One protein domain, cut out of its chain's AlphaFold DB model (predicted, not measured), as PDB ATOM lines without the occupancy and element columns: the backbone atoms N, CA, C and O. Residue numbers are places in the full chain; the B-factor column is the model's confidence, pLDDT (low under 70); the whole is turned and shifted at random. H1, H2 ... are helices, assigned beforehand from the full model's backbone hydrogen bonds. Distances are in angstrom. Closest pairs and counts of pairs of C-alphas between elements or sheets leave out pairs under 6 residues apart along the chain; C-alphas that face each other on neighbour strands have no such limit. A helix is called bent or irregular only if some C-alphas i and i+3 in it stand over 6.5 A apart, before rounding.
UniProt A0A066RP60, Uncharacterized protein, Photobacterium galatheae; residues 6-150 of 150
ATOM      1  N   ASP A   6     -38.665  39.846  13.530       62.56
ATOM      2  CA  ASP A   6     -38.795  38.412  13.258       62.56
ATOM      3  C   ASP A   6     -38.517  37.545  14.495       62.56
ATOM      4  O   ASP A   6     -39.280  36.618  14.764       62.56
ATOM      5  N   LEU A   7     -37.514  37.896  15.312       63.09
ATOM      6  CA  LEU A   7     -37.217  37.203  16.575       63.09
ATOM      7  C   LEU A   7     -38.388  37.292  17.561       63.09
ATOM      8  O   LEU A   7     -38.746  36.305  18.204       63.09
ATOM      9  N   VAL A   8     -39.013  38.469  17.661       65.12
ATOM     10  CA  VAL A   8     -40.177  38.682  18.536       65.12
ATOM     11  C   VAL A   8     -41.361  37.831  18.073       65.12
ATOM     12  O   VAL A   8     -41.987  37.139  18.876       65.12
ATOM     13  N   ARG A   9     -41.635  37.814  16.763       69.62
ATOM     14  CA  ARG A   9     -42.723  37.025  16.172       69.62
ATOM     15  C   ARG A   9     -42.518  35.519  16.351       69.62
ATOM     16  O   ARG A   9     -43.481  34.791  16.608       69.62
ATOM     17  N   GLU A  10     -41.286  35.042  16.217       67.00
ATOM     18  CA  GLU A  10     -40.946  33.636  16.435       67.00
ATOM     19  C   GLU A  10     -41.141  33.239  17.904       67.00
ATOM     20  O   GLU A  10     -41.790  32.229  18.186       67.00
ATOM     21  N   TYR A  11     -40.683  34.074  18.839       71.38
ATOM     22  CA  TYR A  11     -40.887  33.858  20.271       71.38
ATOM     23  C   TYR A  11     -42.377  33.777  20.641       71.38
ATOM     24  O   TYR A  11     -42.808  32.824  21.294       71.38
ATOM     25  N   GLU A  12     -43.194  34.729  20.180       69.38
ATOM     26  CA  GLU A  12     -44.645  34.713  20.411       69.38
ATOM     27  C   GLU A  12     -45.316  33.464  19.829       69.38
ATOM     28  O   GLU A  12     -46.252  32.913  20.419       69.38
ATOM     29  N   THR A  13     -44.835  33.002  18.673       76.56
ATOM     30  CA  THR A  13     -45.327  31.783  18.029       76.56
ATOM     31  C   THR A  13     -44.993  30.559  18.881       76.56
ATOM     32  O   THR A  13     -45.899  29.789  19.208       76.56
ATOM     33  N   LYS A  14     -43.742  30.418  19.341       74.12
ATOM     34  CA  LYS A  14     -43.319  29.331  20.241       74.12
ATOM     35  C   LYS A  14     -44.109  29.334  21.556       74.12
ATOM     36  O   LYS A  14     -44.585  28.283  21.982       74.12
ATOM     37  N   ALA A  15     -44.351  30.500  22.159       73.88
ATOM     38  CA  ALA A  15     -45.139  30.621  23.390       73.88
ATOM     39  C   ALA A  15     -46.605  30.171  23.209       73.88
ATOM     40  O   ALA A  15     -47.152  29.421  24.031       73.88
ATOM     41  N   LYS A  16     -47.246  30.569  22.101       78.50
ATOM     42  CA  LYS A  16     -48.597  30.105  21.738       78.50
ATOM     43  C   LYS A  16     -48.624  28.594  21.506       78.50
ATOM     44  O   LYS A  16     -49.511  27.910  22.017       78.50
ATOM     45  N   MET A  17     -47.635  28.058  20.791       77.62
ATOM     46  CA  MET A  17     -47.523  26.620  20.533       77.62
ATOM     47  C   MET A  17     -47.347  25.822  21.820       77.62
ATOM     48  O   MET A  17     -48.042  24.828  22.028       77.62
ATOM     49  N   ALA A  18     -46.473  26.271  22.716       78.00
ATOM     50  CA  ALA A  18     -46.237  25.597  23.982       78.00
ATOM     51  C   ALA A  18     -47.504  25.569  24.860       78.00
ATOM     52  O   ALA A  18     -47.798  24.562  25.508       78.00
ATOM     53  N   THR A  19     -48.326  26.622  24.794       81.44
ATOM     54  CA  THR A  19     -49.643  26.665  25.451       81.44
ATOM     55  C   THR A  19     -50.602  25.608  24.890       81.44
ATOM     56  O   THR A  19     -51.227  24.872  25.658       81.44
ATOM     57  N   LEU A  20     -50.700  25.481  23.562       82.12
ATOM     58  CA  LEU A  20     -51.542  24.465  22.910       82.12
ATOM     59  C   LEU A  20     -51.063  23.038  23.217       82.12
ATOM     60  O   LEU A  20     -51.884  22.156  23.490       82.12
ATOM     61  N   CYS A  21     -49.744  22.819  23.226       83.25
ATOM     62  CA  CYS A  21     -49.151  21.542  23.622       83.25
ATOM     63  C   CYS A  21     -49.573  21.180  25.049       83.25
ATOM     64  O   CYS A  21     -50.091  20.088  25.275       83.25
ATOM     65  N   ASN A  22     -49.438  22.116  25.993       84.38
ATOM     66  CA  ASN A  22     -49.801  21.905  27.393       84.38
ATOM     67  C   ASN A  22     -51.278  21.512  27.562       84.38
ATOM     68  O   ASN A  22     -51.602  20.529  28.228       84.38
ATOM     69  N   GLN A  23     -52.189  22.215  26.887       85.50
ATOM     70  CA  GLN A  23     -53.614  21.878  26.920       85.50
ATOM     71  C   GLN A  23     -53.884  20.448  26.425       85.50
ATOM     72  O   GLN A  23     -54.581  19.683  27.099       85.50
ATOM     73  N   SER A  24     -53.307  20.076  25.279       86.12
ATOM     74  CA  SER A  24     -53.475  18.746  24.680       86.12
ATOM     75  C   SER A  24     -52.904  17.641  25.576       86.12
ATOM     76  O   SER A  24     -53.576  16.647  25.866       86.12
ATOM     77  N   LEU A  25     -51.705  17.857  26.118       87.69
ATOM     78  CA  LEU A  25     -51.029  16.910  27.001       87.69
ATOM     79  C   LEU A  25     -51.769  16.720  28.323       87.69
ATOM     80  O   LEU A  25     -51.904  15.592  28.789       87.69
ATOM     81  N   LYS A  26     -52.321  17.783  28.915       89.50
ATOM     82  CA  LYS A  26     -53.139  17.670  30.131       89.50
ATOM     83  C   LYS A  26     -54.456  16.945  29.895       89.50
ATOM     84  O   LYS A  26     -54.927  16.228  30.779       89.50
ATOM     85  N   LEU A  27     -55.088  17.131  28.735       89.56
ATOM     86  CA  LEU A  27     -56.266  16.343  28.362       89.56
ATOM     87  C   LEU A  27     -55.905  14.859  28.261       89.56
ATOM     88  O   LEU A  27     -56.602  14.021  28.834       89.56
ATOM     89  N   TYR A  28     -54.782  14.543  27.621       88.88
ATOM     90  CA  TYR A  28     -54.304  13.172  27.511       88.88
ATOM     91  C   TYR A  28     -53.887  12.568  28.863       88.88
ATOM     92  O   TYR A  28     -54.249  11.433  29.159       88.88
ATOM     93  N   ALA A  29     -53.232  13.335  29.740       88.19
ATOM     94  CA  ALA A  29     -52.881  12.911  31.097       88.19
ATOM     95  C   ALA A  29     -54.121  12.510  31.914       88.19
ATOM     96  O   ALA A  29     -54.127  11.468  32.566       88.19
ATOM     97  N   ARG A  30     -55.215  13.282  31.820       90.06
ATOM     98  CA  ARG A  30     -56.500  12.931  32.457       90.06
ATOM     99  C   ARG A  30     -57.071  11.623  31.910       90.06
ATOM    100  O   ARG A  30     -57.549  10.795  32.682       90.06
ATOM    101  N   GLN A  31     -56.989  11.412  30.594       89.31
ATOM    102  CA  GLN A  31     -57.422  10.162  29.966       89.31
ATOM    103  C   GLN A  31     -56.562   8.973  30.412       89.31
ATOM    104  O   GLN A  31     -57.121   7.942  30.778       89.31
ATOM    105  N   LYS A  32     -55.225   9.107  30.439       86.31
ATOM    106  CA  LYS A  32     -54.322   8.087  31.002       86.31
ATOM    107  C   LYS A  32     -54.715   7.772  32.446       86.31
ATOM    108  O   LYS A  32     -54.945   6.611  32.754       86.31
ATOM    109  N   LYS A  33     -54.893   8.795  33.290       87.06
ATOM    110  CA  LYS A  33     -55.295   8.632  34.695       87.06
ATOM    111  C   LYS A  33     -56.586   7.821  34.840       87.06
ATOM    112  O   LYS A  33     -56.614   6.900  35.641       87.06
ATOM    113  N   SER A  34     -57.624   8.103  34.045       85.69
ATOM    114  CA  SER A  34     -58.901   7.362  34.115       85.69
ATOM    115  C   SER A  34     -58.800   5.867  33.787       85.69
ATOM    116  O   SER A  34     -59.703   5.110  34.123       85.69
ATOM    117  N   LYS A  35     -57.717   5.440  33.126       83.75
ATOM    118  CA  LYS A  35     -57.483   4.045  32.722       83.75
ATOM    119  C   LYS A  35     -56.579   3.285  33.694       83.75
ATOM    120  O   LYS A  35     -56.377   2.089  33.510       83.75
ATOM    121  N   ILE A  36     -56.012   3.964  34.690       80.12
ATOM    122  CA  ILE A  36     -55.062   3.398  35.648       80.12
ATOM    123  C   ILE A  36     -55.754   3.309  37.018       80.12
ATOM    124  O   ILE A  36     -56.452   4.235  37.423       80.12
ATOM    125  N   GLY A  37     -55.583   2.192  37.735       67.25
ATOM    126  CA  GLY A  37     -56.164   1.993  39.072       67.25
ATOM    127  C   GLY A  37     -55.706   3.043  40.101       67.25
ATOM    128  O   GLY A  37     -54.619   3.612  39.980       67.25
ATOM    129  N   MET A  38     -56.527   3.283  41.135       59.81
ATOM    130  CA  MET A  38     -56.448   4.455  42.034       59.81
ATOM    131  C   MET A  38     -55.186   4.576  42.918       59.81
ATOM    132  O   MET A  38     -55.020   5.606  43.562       59.81
ATOM    133  N   HIS A  39     -54.270   3.600  42.929       59.50
ATOM    134  CA  HIS A  39     -53.125   3.563  43.860       59.50
ATOM    135  C   HIS A  39     -51.753   3.391  43.196       59.50
ATOM    136  O   HIS A  39     -50.818   2.890  43.812       59.50
ATOM    137  N   SER A  40     -51.600   3.800  41.936       69.31
ATOM    138  CA  SER A  40     -50.287   3.750  41.284       69.31
ATOM    139  C   SER A  40     -49.498   5.052  41.472       69.31
ATOM    140  O   SER A  40     -50.053   6.145  41.381       69.31
ATOM    141  N   ARG A  41     -48.172   4.940  41.628       73.88
ATOM    142  CA  ARG A  41     -47.201   6.059  41.592       73.88
ATOM    143  C   ARG A  41     -47.406   6.963  40.362       73.88
ATOM    144  O   ARG A  41     -47.265   8.178  40.436       73.88
ATOM    145  N   MET A  42     -47.850   6.376  39.248       79.88
ATOM    146  CA  MET A  42     -48.213   7.085  38.019       79.88
ATOM    147  C   MET A  42     -49.406   8.040  38.194       79.88
ATOM    148  O   MET A  42     -49.418   9.111  37.595       79.88
ATOM    149  N   VAL A  43     -50.402   7.707  39.024       83.50
ATOM    150  CA  VAL A  43     -51.543   8.604  39.297       83.50
ATOM    151  C   VAL A  43     -51.079   9.878  40.005       83.50
ATOM    152  O   VAL A  43     -51.530  10.960  39.630       83.50
ATOM    153  N   LEU A  44     -50.143   9.774  40.956       83.06
ATOM    154  CA  LEU A  44     -49.569  10.932  41.653       83.06
ATOM    155  C   LEU A  44     -48.801  11.851  40.691       83.06
ATOM    156  O   LEU A  44     -49.006  13.065  40.700       83.06
ATOM    157  N   LEU A  45     -47.989  11.270  39.804       83.38
ATOM    158  CA  LEU A  45     -47.262  12.008  38.763       83.38
ATOM    159  C   LEU A  45     -48.212  12.716  37.789       83.38
ATOM    160  O   LEU A  45     -48.033  13.896  37.486       83.38
ATOM    161  N   LEU A  46     -49.258  12.020  37.334       87.25
ATOM    162  CA  LEU A  46     -50.286  12.590  36.464       87.25
ATOM    163  C   LEU A  46     -51.020  13.750  37.149       87.25
ATOM    164  O   LEU A  46     -51.268  14.774  36.512       87.25
ATOM    165  N   ASP A  47     -51.333  13.632  38.440       88.38
ATOM    166  CA  ASP A  47     -51.972  14.707  39.202       88.38
ATOM    167  C   ASP A  47     -51.065  15.923  39.386       88.38
ATOM    168  O   ASP A  47     -51.532  17.054  39.221       88.38
ATOM    169  N   ALA A  48     -49.779  15.713  39.679       86.50
ATOM    170  CA  ALA A  48     -48.794  16.788  39.733       86.50
ATOM    171  C   ALA A  48     -48.700  17.516  38.380       86.50
ATOM    172  O   ALA A  48     -48.807  18.742  38.327       86.50
ATOM    173  N   PHE A  49     -48.620  16.764  37.278       87.88
ATOM    174  CA  PHE A  49     -48.551  17.311  35.921       87.88
ATOM    175  C   PHE A  49     -49.801  18.119  35.542       87.88
ATOM    176  O   PHE A  49     -49.711  19.213  34.984       87.88
ATOM    177  N   ILE A  50     -50.996  17.621  35.875       89.19
ATOM    178  CA  ILE A  50     -52.261  18.311  35.579       89.19
ATOM    179  C   ILE A  50     -52.373  19.631  36.358       89.19
ATOM    180  O   ILE A  50     -52.877  20.623  35.809       89.19
ATOM    181  N   LYS A  51     -51.917  19.653  37.618       88.69
ATOM    182  CA  LYS A  51     -51.967  20.830  38.501       88.69
ATOM    183  C   LYS A  51     -50.974  21.921  38.099       88.69
ATOM    184  O   LYS A  51     -51.284  23.094  38.299       88.69
ATOM    185  N   GLU A  52     -49.844  21.562  37.495       85.12
ATOM    186  CA  GLU A  52     -48.774  22.499  37.143       85.12
ATOM    187  C   GLU A  52     -49.213  23.492  36.055       85.12
ATOM    188  O   GLU A  52     -49.476  23.108  34.916       85.12
ATOM    189  N   LYS A  53     -49.388  24.774  36.395       71.56
ATOM    190  CA  LYS A  53     -50.060  25.754  35.513       71.56
ATOM    191  C   LYS A  53     -49.127  26.383  34.486       71.56
ATOM    192  O   LYS A  53     -49.596  26.745  33.408       71.56
ATOM    193  N   ALA A  54     -47.850  26.514  34.820       70.12
ATOM    194  CA  ALA A  54     -46.854  27.140  33.967       70.12
ATOM    195  C   ALA A  54     -45.948  26.085  33.320       70.12
ATOM    196  O   ALA A  54     -45.842  24.957  33.795       70.12
ATOM    197  N   LEU A  55     -45.296  26.458  32.218       68.25
ATOM    198  CA  LEU A  55     -44.245  25.660  31.579       68.25
ATOM    199  C   LEU A  55     -42.952  25.789  32.396       68.25
ATOM    200  O   LEU A  55     -41.970  26.379  31.956       68.25
ATOM    201  N   THR A  56     -43.012  25.329  33.641       73.94
ATOM    202  CA  THR A  56     -41.904  25.385  34.593       73.94
ATOM    203  C   THR A  56     -40.936  24.234  34.363       73.94
ATOM    204  O   THR A  56     -41.231  23.263  33.667       73.94
ATOM    205  N   PHE A  57     -39.776  24.304  35.005       71.69
ATOM    206  CA  PHE A  57     -38.820  23.204  34.986       71.69
ATOM    207  C   PHE A  57     -39.438  21.890  35.510       71.69
ATOM    208  O   PHE A  57     -39.297  20.835  34.892       71.69
ATOM    209  N   LYS A  58     -40.247  21.979  36.573       76.62
ATOM    210  CA  LYS A  58     -41.042  20.869  37.119       76.62
ATOM    211  C   LYS A  58     -42.023  20.271  36.109       76.62
ATOM    212  O   LYS A  58     -42.110  19.048  36.001       76.62
ATOM    213  N   TYR A  59     -42.740  21.113  35.355       77.88
ATOM    214  CA  TYR A  59     -43.640  20.657  34.288       77.88
ATOM    215  C   TYR A  59     -42.900  19.754  33.301       77.88
ATOM    216  O   TYR A  59     -43.395  18.693  32.920       77.88
ATOM    217  N   SER A  60     -41.697  20.170  32.923       71.88
ATOM    218  CA  SER A  60     -40.892  19.465  31.940       71.88
ATOM    219  C   SER A  60     -40.341  18.139  32.452       71.88
ATOM    220  O   SER A  60     -40.373  17.157  31.719       71.88
ATOM    221  N   ILE A  61     -39.926  18.059  33.718       74.06
ATOM    222  CA  ILE A  61     -39.522  16.778  34.315       74.06
ATOM    223  C   ILE A  61     -40.697  15.788  34.331       74.06
ATOM    224  O   ILE A  61     -40.557  14.630  33.938       74.06
ATOM    225  N   LEU A  62     -41.881  16.252  34.739       80.25
ATOM    226  CA  LEU A  62     -43.088  15.426  34.777       80.25
ATOM    227  C   LEU A  62     -43.499  14.952  33.376       80.25
ATOM    228  O   LEU A  62     -43.829  13.781  33.198       80.25
ATOM    229  N   LEU A  63     -43.438  15.840  32.375       79.94
ATOM    230  CA  LEU A  63     -43.632  15.493  30.965       79.94
ATOM    231  C   LEU A  63     -42.700  14.348  30.559       79.94
ATOM    232  O   LEU A  63     -43.140  13.391  29.915       79.94
ATOM    233  N   SER A  64     -41.430  14.450  30.956       73.06
ATOM    234  CA  SER A  64     -40.419  13.483  30.576       73.06
ATOM    235  C   SER A  64     -40.679  12.102  31.145       73.06
ATOM    236  O   SER A  64     -40.675  11.129  30.405       73.06
ATOM    237  N   ILE A  65     -41.037  12.016  32.421       76.19
ATOM    238  CA  ILE A  65     -41.326  10.736  33.075       76.19
ATOM    239  C   ILE A  65     -42.621  10.109  32.531       76.19
ATOM    240  O   ILE A  65     -42.687   8.907  32.285       76.19
ATOM    241  N   ILE A  66     -43.671  10.910  32.327       79.81
ATOM    242  CA  ILE A  66     -45.009  10.404  31.972       79.81
ATOM    243  C   ILE A  66     -45.097   9.976  30.497       79.81
ATOM    244  O   ILE A  66     -45.896   9.089  30.159       79.81
ATOM    245  N   PHE A  67     -44.325  10.622  29.616       78.62
ATOM    246  CA  PHE A  67     -44.415  10.461  28.161       78.62
ATOM    247  C   PHE A  67     -43.082  10.078  27.493       78.62
ATOM    248  O   PHE A  67     -42.948  10.259  26.282       78.62
ATOM    249  N   SER A  68     -42.083   9.584  28.240       74.31
ATOM    250  CA  SER A  68     -40.754   9.197  27.712       74.31
ATOM    251  C   SER A  68     -40.843   8.201  26.564       74.31
ATOM    252  O   SER A  68     -40.238   8.396  25.510       74.31
ATOM    253  N   ARG A  69     -41.641   7.147  26.741       73.44
ATOM    254  CA  ARG A  69     -41.809   6.101  25.732       73.44
ATOM    255  C   ARG A  69     -42.424   6.650  24.449       73.44
ATOM    256  O   ARG A  69     -41.893   6.406  23.368       73.44
ATOM    257  N   GLU A  70     -43.530   7.383  24.561       76.12
ATOM    258  CA  GLU A  70     -44.186   7.987  23.403       76.12
ATOM    259  C   GLU A  70     -43.257   8.973  22.693       76.12
ATOM    260  O   GLU A  70     -43.200   8.985  21.464       76.12
ATOM    261  N   TYR A  71     -42.491   9.760  23.449       76.94
ATOM    262  CA  TYR A  71     -41.502  10.670  22.888       76.94
ATOM    263  C   TYR A  71     -40.419   9.932  22.094       76.94
ATOM    264  O   TYR A  71     -40.158  10.307  20.954       76.94
ATOM    265  N   GLU A  72     -39.829   8.862  22.631       71.44
ATOM    266  CA  GLU A  72     -38.796   8.090  21.928       71.44
ATOM    267  C   GLU A  72     -39.331   7.407  20.657       71.44
ATOM    268  O   GLU A  72     -38.656   7.373  19.624       71.44
ATOM    269  N   GLU A  73     -40.575   6.922  20.678       71.00
ATOM    270  CA  GLU A  73     -41.243   6.399  19.481       71.00
ATOM    271  C   GLU A  73     -41.446   7.487  18.410       71.00
ATOM    272  O   GLU A  73     -41.252   7.228  17.218       71.00
ATOM    273  N   ILE A  74     -41.796   8.714  18.811       69.00
ATOM    274  CA  ILE A  74     -41.996   9.846  17.893       69.00
ATOM    275  C   ILE A  74     -40.658  10.385  17.373       69.00
ATOM    276  O   ILE A  74     -40.514  10.601  16.171       69.00
ATOM    277  N   LYS A  75     -39.653  10.538  18.238       69.19
ATOM    278  CA  LYS A  75     -38.295  10.975  17.890       69.19
ATOM    279  C   LYS A  75     -37.677  10.086  16.816       69.19
ATOM    280  O   LYS A  75     -37.130  10.602  15.847       69.19
ATOM    281  N   LYS A  76     -37.840   8.762  16.917       68.06
ATOM    282  CA  LYS A  76     -37.419   7.825  15.861       68.06
ATOM    283  C   LYS A  76     -38.081   8.128  14.513       68.06
ATOM    284  O   LYS A  76     -37.407   8.109  13.491       68.06
ATOM    285  N   ARG A  77     -39.380   8.449  14.489       62.69
ATOM    286  CA  ARG A  77     -40.100   8.802  13.245       62.69
ATOM    287  C   ARG A  77     -39.607  10.119  12.644       62.69
ATOM    288  O   ARG A  77     -39.492  10.224  11.427       62.69
ATOM    289  N   VAL A  78     -39.307  11.100  13.489       63.81
ATOM    290  CA  VAL A  78     -38.773  12.407  13.078       63.81
ATOM    291  C   VAL A  78     -37.373  12.258  12.482       63.81
ATOM    292  O   VAL A  78     -37.141  12.724  11.374       63.81
ATOM    293  N   LEU A  79     -36.471  11.538  13.160       65.19
ATOM    294  CA  LEU A  79     -35.117  11.257  12.659       65.19
ATOM    295  C   LEU A  79     -35.129  10.476  11.339       65.19
ATOM    296  O   LEU A  79     -34.254  10.668  10.502       65.19
ATOM    297  N   ASN A  80     -36.155   9.653  11.119       66.44
ATOM    298  CA  ASN A  80     -36.379   8.954   9.855       66.44
ATOM    299  C   ASN A  80     -37.014   9.851   8.766       66.44
ATOM    300  O   ASN A  80     -37.493   9.336   7.758       66.44
ATOM    301  N   GLY A  81     -37.081  11.172   8.968       60.03
ATOM    302  CA  GLY A  81     -37.561  12.144   7.982       60.03
ATOM    303  C   GLY A  81     -39.079  12.179   7.790       60.03
ATOM    304  O   GLY A  81     -39.563  12.790   6.844       60.03
ATOM    305  N   THR A  82     -39.859  11.540   8.671       57.84
ATOM    306  CA  THR A  82     -41.335  11.571   8.579       57.84
ATOM    307  C   THR A  82     -41.916  12.927   9.021       57.84
ATOM    308  O   THR A  82     -43.066  13.233   8.719       57.84
ATOM    309  N   TYR A  83     -41.121  13.750   9.715       54.81
ATOM    310  CA  TYR A  83     -41.467  15.093  10.187       54.81
ATOM    311  C   TYR A  83     -40.279  16.046   9.956       54.81
ATOM    312  O   TYR A  83     -39.155  15.688  10.298       54.81
ATOM    313  N   SER A  84     -40.526  17.244   9.406       52.66
ATOM    314  CA  SER A  84     -39.516  18.303   9.214       52.66
ATOM    315  C   SER A  84     -39.637  19.391  10.288       52.66
ATOM    316  O   SER A  84     -40.742  19.694  10.737       52.66
ATOM    317  N   LEU A  85     -38.504  19.960  10.717       53.72
ATOM    318  CA  LEU A  85     -38.415  20.921  11.832       53.72
ATOM    319  C   LEU A  85     -37.714  22.232  11.487       53.72
ATOM    320  O   LEU A  85     -37.692  23.138  12.317       53.72
ATOM    321  N   GLU A  86     -37.153  22.356  10.288       49.97
ATOM    322  CA  GLU A  86     -36.298  23.496   9.946       49.97
ATOM    323  C   GLU A  86     -37.086  24.810   9.841       49.97
ATOM    324  O   GLU A  86     -36.545  25.873  10.139       49.97
ATOM    325  N   HIS A  87     -38.385  24.758   9.509       51.06
ATOM    326  CA  HIS A  87     -39.200  25.960   9.310       51.06
ATOM    327  C   HIS A  87     -40.640  25.836   9.834       51.06
ATOM    328  O   HIS A  87     -41.605  26.004   9.084       51.06
ATOM    329  N   ILE A  88     -40.795  25.614  11.146       53.66
ATOM    330  CA  ILE A  88     -42.098  25.447  11.828       53.66
ATOM    331  C   ILE A  88     -43.101  26.562  11.470       53.66
ATOM    332  O   ILE A  88     -44.282  26.288  11.286       53.66
ATOM    333  N   SER A  89     -42.654  27.813  11.330       47.34
ATOM    334  CA  SER A  89     -43.514  28.966  11.010       47.34
ATOM    335  C   SER A  89     -44.043  28.992   9.569       47.34
ATOM    336  O   SER A  89     -45.015  29.690   9.292       47.34
ATOM    337  N   THR A  90     -43.421  28.246   8.654       51.66
ATOM    338  CA  THR A  90     -43.771  28.204   7.219       51.66
ATOM    339  C   THR A  90     -44.610  26.985   6.842       51.66
ATOM    340  O   THR A  90     -45.070  26.835   5.709       51.66
ATOM    341  N   GLU A  91     -44.812  26.099   7.806       54.59
ATOM    342  CA  GLU A  91     -45.394  24.796   7.582       54.59
ATOM    343  C   GLU A  91     -46.928  24.848   7.619       54.59
ATOM    344  O   GLU A  91     -47.561  25.260   8.594       54.59
ATOM    345  N   LYS A  92     -47.560  24.407   6.523       50.88
ATOM    346  CA  LYS A  92     -49.011  24.556   6.273       50.88
ATOM    347  C   LYS A  92     -49.914  23.791   7.247       50.88
ATOM    348  O   LYS A  92     -51.133  23.968   7.213       50.88
ATOM    349  N   TYR A  93     -49.360  22.933   8.102       52.62
ATOM    350  CA  TYR A  93     -50.133  22.240   9.134       52.62
ATOM    351  C   TYR A  93     -50.610  23.172  10.266       52.62
ATOM    352  O   TYR A  93     -51.516  22.790  11.007       52.62
ATOM    353  N   TRP A  94     -50.097  24.407  10.341       55.28
ATOM    354  CA  TRP A  94     -50.459  25.399  11.366       55.28
ATOM    355  C   TRP A  94     -51.457  26.462  10.913       55.28
ATOM    356  O   TRP A  94     -52.156  27.044  11.743       55.28
ATOM    357  N   ASP A  95     -51.582  26.673   9.603       50.00
ATOM    358  CA  ASP A  95     -52.334  27.782   8.996       50.00
ATOM    359  C   ASP A  95     -53.867  27.592   9.038       50.00
ATOM    360  O   ASP A  95     -54.639  28.244   8.341       50.00
ATOM    361  N   ARG A  96     -54.342  26.660   9.871       46.22
ATOM    362  CA  ARG A  96     -55.757  26.307  10.015       46.22
ATOM    363  C   ARG A  96     -56.293  26.643  11.398       46.22
ATOM    364  O   ARG A  96     -56.845  25.757  12.038       46.22
ATOM    365  N   GLY A  97     -56.112  27.874  11.884       47.34
ATOM    366  CA  GLY A  97     -56.794  28.378  13.095       47.34
ATOM    367  C   GLY A  97     -56.867  27.367  14.253       47.34
ATOM    368  O   GLY A  97     -57.927  27.187  14.857       47.34
ATOM    369  N   ALA A  98     -55.791  26.604  14.472       50.31
ATOM    370  CA  ALA A  98     -55.914  25.269  15.038       50.31
ATOM    371  C   ALA A  98     -56.081  25.333  16.556       50.31
ATOM    372  O   ALA A  98     -55.125  25.285  17.322       50.31
ATOM    373  N   SER A  99     -57.334  25.349  17.000       57.38
ATOM    374  CA  SER A  99     -57.719  25.115  18.396       57.38
ATOM    375  C   SER A  99     -57.291  23.736  18.930       57.38
ATOM    376  O   SER A  99     -57.526  23.435  20.100       57.38
ATOM    377  N   LYS A 100     -56.695  22.870  18.092       61.50
ATOM    378  CA  LYS A 100     -56.289  21.503  18.438       61.50
ATOM    379  C   LYS A 100     -54.992  21.107  17.729       61.50
ATOM    380  O   LYS A 100     -54.959  20.979  16.509       61.50
ATOM    381  N   ILE A 101     -53.955  20.841  18.520       72.75
ATOM    382  CA  ILE A 101     -52.723  20.157  18.108       72.75
ATOM    383  C   ILE A 101     -52.893  18.640  18.302       72.75
ATOM    384  O   ILE A 101     -53.487  18.207  19.296       72.75
ATOM    385  N   LYS A 102     -52.405  17.812  17.365       75.06
ATOM    386  CA  LYS A 102     -52.444  16.346  17.527       75.06
ATOM    387  C   LYS A 102     -51.535  15.932  18.685       75.06
ATOM    388  O   LYS A 102     -50.525  16.573  18.939       75.06
ATOM    389  N   LEU A 103     -51.866  14.834  19.366       76.25
ATOM    390  CA  LEU A 103     -51.110  14.380  20.538       76.25
ATOM    391  C   LEU A 103     -49.629  14.109  20.232       76.25
ATOM    392  O   LEU A 103     -48.774  14.512  21.011       76.25
ATOM    393  N   ALA A 104     -49.326  13.454  19.106       71.69
ATOM    394  CA  ALA A 104     -47.945  13.170  18.717       71.69
ATOM    395  C   ALA A 104     -47.137  14.465  18.533       71.69
ATOM    396  O   ALA A 104     -46.049  14.601  19.087       71.69
ATOM    397  N   ASP A 105     -47.722  15.444  17.843       73.75
ATOM    398  CA  ASP A 105     -47.114  16.757  17.638       73.75
ATOM    399  C   ASP A 105     -46.959  17.487  18.987       73.75
ATOM    400  O   ASP A 105     -45.907  18.040  19.281       73.75
ATOM    401  N   ALA A 106     -47.968  17.420  19.862       78.50
ATOM    402  CA  ALA A 106     -47.928  18.035  21.188       78.50
ATOM    403  C   ALA A 106     -46.823  17.460  22.086       78.50
ATOM    404  O   ALA A 106     -46.142  18.226  22.762       78.50
ATOM    405  N   ILE A 107     -46.637  16.135  22.092       75.62
ATOM    406  CA  ILE A 107     -45.547  15.472  22.823       75.62
ATOM    407  C   ILE A 107     -44.209  15.927  22.245       75.62
ATOM    408  O   ILE A 107     -43.340  16.373  22.988       75.62
ATOM    409  N   PHE A 108     -44.059  15.867  20.924       76.56
ATOM    410  CA  PHE A 108     -42.806  16.215  20.273       76.56
ATOM    411  C   PHE A 108     -42.399  17.675  20.519       76.56
ATOM    412  O   PHE A 108     -41.310  17.934  21.026       76.56
ATOM    413  N   PHE A 109     -43.284  18.632  20.227       75.94
ATOM    414  CA  PHE A 109     -42.983  20.056  20.379       75.94
ATOM    415  C   PHE A 109     -42.799  20.464  21.841       75.94
ATOM    416  O   PHE A 109     -41.925  21.279  22.121       75.94
ATOM    417  N   ALA A 110     -43.548  19.879  22.785       78.50
ATOM    418  CA  ALA A 110     -43.322  20.145  24.206       78.50
ATOM    419  C   ALA A 110     -41.906  19.750  24.648       78.50
ATOM    420  O   ALA A 110     -41.266  20.511  25.370       78.50
ATOM    421  N   TYR A 111     -41.397  18.609  24.176       74.50
ATOM    422  CA  TYR A 111     -40.018  18.191  24.437       74.50
ATOM    423  C   TYR A 111     -38.988  19.083  23.740       74.50
ATOM    424  O   TYR A 111     -37.983  19.432  24.350       74.50
ATOM    425  N   THR A 112     -39.231  19.479  22.490       74.31
ATOM    426  CA  THR A 112     -38.329  20.385  21.764       74.31
ATOM    427  C   THR A 112     -38.216  21.736  22.466       74.31
ATOM    428  O   THR A 112     -37.110  22.172  22.775       74.31
ATOM    429  N   PHE A 113     -39.345  22.362  22.815       75.19
ATOM    430  CA  PHE A 113     -39.347  23.630  23.552       75.19
ATOM    431  C   PHE A 113     -38.708  23.499  24.930       75.19
ATOM    432  O   PHE A 113     -38.049  24.426  25.390       75.19
ATOM    433  N   TYR A 114     -38.867  22.349  25.582       73.88
ATOM    434  CA  TYR A 114     -38.180  22.067  26.831       73.88
ATOM    435  C   TYR A 114     -36.659  22.029  26.661       73.88
ATOM    436  O   TYR A 114     -35.959  22.713  27.404       73.88
ATOM    437  N   CYS A 115     -36.147  21.262  25.697       70.00
ATOM    438  CA  CYS A 115     -34.710  21.162  25.452       70.00
ATOM    439  C   CYS A 115     -34.104  22.522  25.075       70.00
ATOM    440  O   CYS A 115     -32.979  22.815  25.472       70.00
ATOM    441  N   GLU A 116     -34.854  23.363  24.354       70.38
ATOM    442  CA  GLU A 116     -34.460  24.745  24.055       70.38
ATOM    443  C   GLU A 116     -34.448  25.635  25.310       70.38
ATOM    444  O   GLU A 116     -33.491  26.375  25.529       70.38
ATOM    445  N   ALA A 117     -35.493  25.573  26.143       70.75
ATOM    446  CA  ALA A 117     -35.633  26.427  27.325       70.75
ATOM    447  C   ALA A 117     -34.710  26.013  28.484       70.75
ATOM    448  O   ALA A 117     -34.268  26.859  29.260       70.75
ATOM    449  N   PHE A 118     -34.409  24.718  28.600       69.69
ATOM    450  CA  PHE A 118     -33.597  24.142  29.667       69.69
ATOM    451  C   PHE A 118     -32.567  23.161  29.086       69.69
ATOM    452  O   PHE A 118     -32.730  21.946  29.212       69.69
ATOM    453  N   PRO A 119     -31.458  23.653  28.505       66.12
ATOM    454  CA  PRO A 119     -30.440  22.800  27.882       66.12
ATOM    455  C   PRO A 119     -29.827  21.765  28.839       66.12
ATOM    456  O   PRO A 119     -29.465  20.663  28.434       66.12
ATOM    457  N   GLN A 120     -29.746  22.090  30.136       62.59
ATOM    458  CA  GLN A 120     -29.282  21.162  31.178       62.59
ATOM    459  C   GLN A 120     -30.343  20.131  31.595       62.59
ATOM    460  O   GLN A 120     -30.024  19.131  32.239       62.59
ATOM    461  N   GLY A 121     -31.598  20.340  31.207       61.72
ATOM    462  CA  GLY A 121     -32.720  19.486  31.556       61.72
ATOM    463  C   GLY A 121     -32.584  18.057  31.025       61.72
ATOM    464  O   GLY A 121     -32.960  17.108  31.711       61.72
ATOM    465  N   ALA A 122     -31.971  17.864  29.854       59.00
ATOM    466  CA  ALA A 122     -31.697  16.527  29.318       59.00
ATOM    467  C   ALA A 122     -30.815  15.688  30.266       59.00
ATOM    468  O   ALA A 122     -31.064  14.501  30.472       59.00
ATOM    469  N   LYS A 123     -29.822  16.325  30.900       63.00
ATOM    470  CA  LYS A 123     -28.945  15.684  31.889       63.00
ATOM    471  C   LYS A 123     -29.707  15.339  33.172       63.00
ATOM    472  O   LYS A 123     -29.489  14.278  33.743       63.00
ATOM    473  N   ILE A 124     -30.629  16.203  33.595       60.38
ATOM    474  CA  ILE A 124     -31.454  15.993  34.793       60.38
ATOM    475  C   ILE A 124     -32.462  14.854  34.587       60.38
ATOM    476  O   ILE A 124     -32.622  14.038  35.486       60.38
ATOM    477  N   ILE A 125     -33.056  14.719  33.396       62.38
ATOM    478  CA  ILE A 125     -33.902  13.559  33.049       62.38
ATOM    479  C   ILE A 125     -33.093  12.264  33.109       62.38
ATOM    480  O   ILE A 125     -33.537  11.304  33.727       62.38
ATOM    481  N   SER A 126     -31.892  12.254  32.520       62.34
ATOM    482  CA  SER A 126     -31.015  11.080  32.563       62.34
ATOM    483  C   SER A 126     -30.637  10.693  33.996       62.34
ATOM    484  O   SER A 126     -30.564   9.508  34.308       62.34
ATOM    485  N   ASN A 127     -30.410  11.678  34.871       62.69
ATOM    486  CA  ASN A 127     -30.105  11.439  36.281       62.69
ATOM    487  C   ASN A 127     -31.328  10.919  37.055       62.69
ATOM    488  O   ASN A 127     -31.189  10.030  37.890       62.69
ATOM    489  N   LEU A 128     -32.521  11.450  36.776       63.25
ATOM    490  CA  LEU A 128     -33.773  10.999  37.387       63.25
ATOM    491  C   LEU A 128     -34.122   9.567  36.984       63.25
ATOM    492  O   LEU A 128     -34.451   8.774  37.859       63.25
ATOM    493  N   ASP A 129     -33.995   9.211  35.704       61.56
ATOM    494  CA  ASP A 129     -34.200   7.830  35.246       61.56
ATOM    495  C   ASP A 129     -33.259   6.862  35.975       61.56
ATOM    496  O   ASP A 129     -33.702   5.821  36.457       61.56
ATOM    497  N   GLN A 130     -31.988   7.238  36.145       58.25
ATOM    498  CA  GLN A 130     -31.017   6.434  36.888       58.25
ATOM    499  C   GLN A 130     -31.422   6.264  38.365       58.25
ATOM    500  O   GLN A 130     -31.468   5.145  38.868       58.25
ATOM    501  N   MET A 131     -31.812   7.346  39.049       59.84
ATOM    502  CA  MET A 131     -32.263   7.284  40.448       59.84
ATOM    503  C   MET A 131     -33.528   6.435  40.639       59.84
ATOM    504  O   MET A 131     -33.681   5.782  41.671       59.84
ATOM    505  N   LEU A 132     -34.440   6.443  39.663       59.97
ATOM    506  CA  LEU A 132     -35.672   5.650  39.702       59.97
ATOM    507  C   LEU A 132     -35.423   4.157  39.468       59.97
ATOM    508  O   LEU A 132     -36.167   3.336  40.008       59.97
ATOM    509  N   ILE A 133     -34.397   3.813  38.686       58.69
ATOM    510  CA  ILE A 133     -33.929   2.435  38.499       58.69
ATOM    511  C   ILE A 133     -33.265   1.922  39.782       58.69
ATOM    512  O   ILE A 133     -33.518   0.789  40.190       58.69
ATOM    513  N   ASP A 134     -32.468   2.768  40.437       58.78
ATOM    514  CA  ASP A 134     -31.660   2.379  41.596       58.78
ATOM    515  C   ASP A 134     -32.458   2.338  42.916       58.78
ATOM    516  O   ASP A 134     -32.038   1.682  43.867       58.78
ATOM    517  N   ASN A 135     -33.616   3.008  42.997       59.22
ATOM    518  CA  ASN A 135     -34.463   3.035  44.195       59.22
ATOM    519  C   ASN A 135     -35.969   3.057  43.864       59.22
ATOM    520  O   ASN A 135     -36.575   4.103  43.591       59.22
ATOM    521  N   SER A 136     -36.614   1.892  43.975       60.09
ATOM    522  CA  SER A 136     -38.046   1.719  43.694       60.09
ATOM    523  C   SER A 136     -38.973   2.473  44.652       60.09
ATOM    524  O   SER A 136     -40.089   2.815  44.256       60.09
ATOM    525  N   ASP A 137     -38.509   2.766  45.869       61.75
ATOM    526  CA  ASP A 137     -39.344   3.246  46.982       61.75
ATOM    527  C   ASP A 137     -39.316   4.772  47.167       61.75
ATOM    528  O   ASP A 137     -39.968   5.315  48.056       61.75
ATOM    529  N   ILE A 138     -38.579   5.491  46.319       65.94
ATOM    530  CA  ILE A 138     -38.473   6.954  46.377       65.94
ATOM    531  C   ILE A 138     -39.805   7.626  45.999       65.94
ATOM    532  O   ILE A 138     -40.431   7.273  44.997       65.94
ATOM    533  N   ASP A 139     -40.221   8.675  46.707       72.19
ATOM    534  CA  ASP A 139     -41.268   9.552  46.178       72.19
ATOM    535  C   ASP A 139     -40.675  10.453  45.081       72.19
ATOM    536  O   ASP A 139     -39.867  11.348  45.327       72.19
ATOM    537  N   VAL A 140     -41.052  10.180  43.827       68.62
ATOM    538  CA  VAL A 140     -40.549  10.912  42.652       68.62
ATOM    539  C   VAL A 140     -40.938  12.376  42.717       68.62
ATOM    540  O   VAL A 140     -40.179  13.228  42.274       68.62
ATOM    541  N   VAL A 141     -42.129  12.678  43.234       71.88
ATOM    542  CA  VAL A 141     -42.612  14.055  43.300       71.88
ATOM    543  C   VAL A 141     -41.773  14.837  44.302       71.88
ATOM    544  O   VAL A 141     -41.390  15.966  43.999       71.88
ATOM    545  N   ASP A 142     -41.422  14.228  45.432       74.56
ATOM    546  CA  ASP A 142     -40.552  14.854  46.429       74.56
ATOM    547  C   ASP A 142     -39.133  15.058  45.904       74.56
ATOM    548  O   ASP A 142     -38.571  16.137  46.082       74.56
ATOM    549  N   VAL A 143     -38.574  14.083  45.181       72.38
ATOM    550  CA  VAL A 143     -37.257  14.243  44.542       72.38
ATOM    551  C   VAL A 143     -37.280  15.345  43.489       72.38
ATOM    552  O   VAL A 143     -36.372  16.172  43.452       72.38
ATOM    553  N   ILE A 144     -38.332  15.425  42.671       72.69
ATOM    554  CA  ILE A 144     -38.500  16.535  41.724       72.69
ATOM    555  C   ILE A 144     -38.542  17.873  42.468       72.69
ATOM    556  O   ILE A 144     -37.894  18.815  42.027       72.69
ATOM    557  N   ASN A 145     -39.274  17.965  43.583       74.06
ATOM    558  CA  ASN A 145     -39.327  19.196  44.374       74.06
ATOM    559  C   ASN A 145     -37.942  19.557  44.928       74.06
ATOM    560  O   ASN A 145     -37.532  20.700  44.798       74.06
ATOM    561  N   GLN A 146     -37.172  18.593  45.442       72.69
ATOM    562  CA  GLN A 146     -35.798  18.831  45.908       72.69
ATOM    563  C   GLN A 146     -34.867  19.334  44.795       72.69
ATOM    564  O   GLN A 146     -34.028  20.189  45.048       72.69
ATOM    565  N   PHE A 147     -35.018  18.839  43.563       67.69
ATOM    566  CA  PHE A 147     -34.240  19.323  42.416       67.69
ATOM    567  C   PHE A 147     -34.649  20.721  41.933       67.69
ATOM    568  O   PHE A 147     -33.859  21.377  41.258       67.69
ATOM    569  N   VAL A 148     -35.888  21.142  42.196       66.62
ATOM    570  CA  VAL A 148     -36.440  22.423  41.731       66.62
ATOM    571  C   VAL A 148     -36.276  23.524  42.782       66.62
ATOM    572  O   VAL A 148     -36.027  24.667  42.408       66.62
ATOM    573  N   ASP A 149     -36.420  23.179  44.063       64.44
ATOM    574  CA  ASP A 149     -36.409  24.107  45.202       64.44
ATOM    575  C   ASP A 149     -35.044  24.164  45.929       64.44
ATOM    576  O   ASP A 149     -34.891  24.942  46.873       64.44
ATOM    577  N   GLY A 150     -34.084  23.321  45.525       52.28
ATOM    578  CA  GLY A 150     -32.723  23.232  46.074       52.28
ATOM    579  C   GLY A 150     -31.704  24.172  45.439       52.28
ATOM    580  O   GLY A 150     -31.898  24.592  44.276       52.28
TER     581      GLY A 150
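What this domain is: This is residues 6 to 150 of the 150 residues of an uncharacterized protein of Photobacterium galatheae (UniProt A0A066RP60). A short helical arm, H3a, sits in the middle of a cluster of crossing helices, with H2, H4, H5 and H6 packed on it. The long helix H1 runs along one side of the cluster and crosses H4, while the second arm, H3b, turns away from H3a and packs on H4 before a long loop, residues 80 to 102, leads back to H4. The printed part has 145 residues with six named helices, H1 to H6 in that order, and no named strand; its class is all helix. It is compact, with a radius of gyration of the C-alphas of 15.9 A, and spans 47 by 32 by 31 A.

Where its parts are: Find C-alpha 6 at (-38.795, 38.412, 13.258); from there H1 runs through residues 6 to 34, 42.5 A from first to last C-alpha. H2 follows in residues 41 to 51. H3, residues 57 to 79, was assigned as one helix by its hydrogen bonds but is bent: C-alphas 66 and 69 are 8.2 A apart. Its arms are H3a, residues 57 to 66, and H3b, residues 69 to 79. Look for H4 from C-alpha 103 at (-51.110, 14.380, 20.538) to residue 117, 20.8 A long. H5 takes residues 121 to 134 and is 19.9 A long; H6 takes residues 140 to 149 and ends at C-alpha 149, (-36.409, 24.107, 45.202).

How they stand to each other: Begin at H3, the hub, which touches four other helices. H3a and H2 form a helical hairpin, closest at the C-alphas of Leu 62 and Phe 49, 5.9 A apart. H3a touches H6 at a shallow tilt of 21 degrees, opposite ways, closest at the C-alphas of Lys 58 and Val 148, 6.7 A. It touches H5 at a steep tilt of 50 degrees, closest at the C-alphas of Ile 61 and Ile 125, 6.6 A. H3b is about perpendicular to H3a, at 86 degrees, and touches H4, closest at the C-alphas of Tyr 71 and Phe 108, 6.3 A. Farther out, H1 touches H4 at a steep tilt of 52 degrees, closest at the C-alphas of Cys 21 and Ala 106, 4.4 A. H1 and H5 are apart. Every O i to N i+4 pair is within hydrogen-bond range in H1, H2, H3a, H4, H5 and H6; in H3b 6 of 7 are.

The domain as a whole: The C-alphas farthest apart are those of Asp 6 and Asp 137, 48.7 A. The printed part has no cut, and its one long link is H3 to H4. Check the B-factor column: 64 residues are under 70, among them 74 to 100 and 118 to 138.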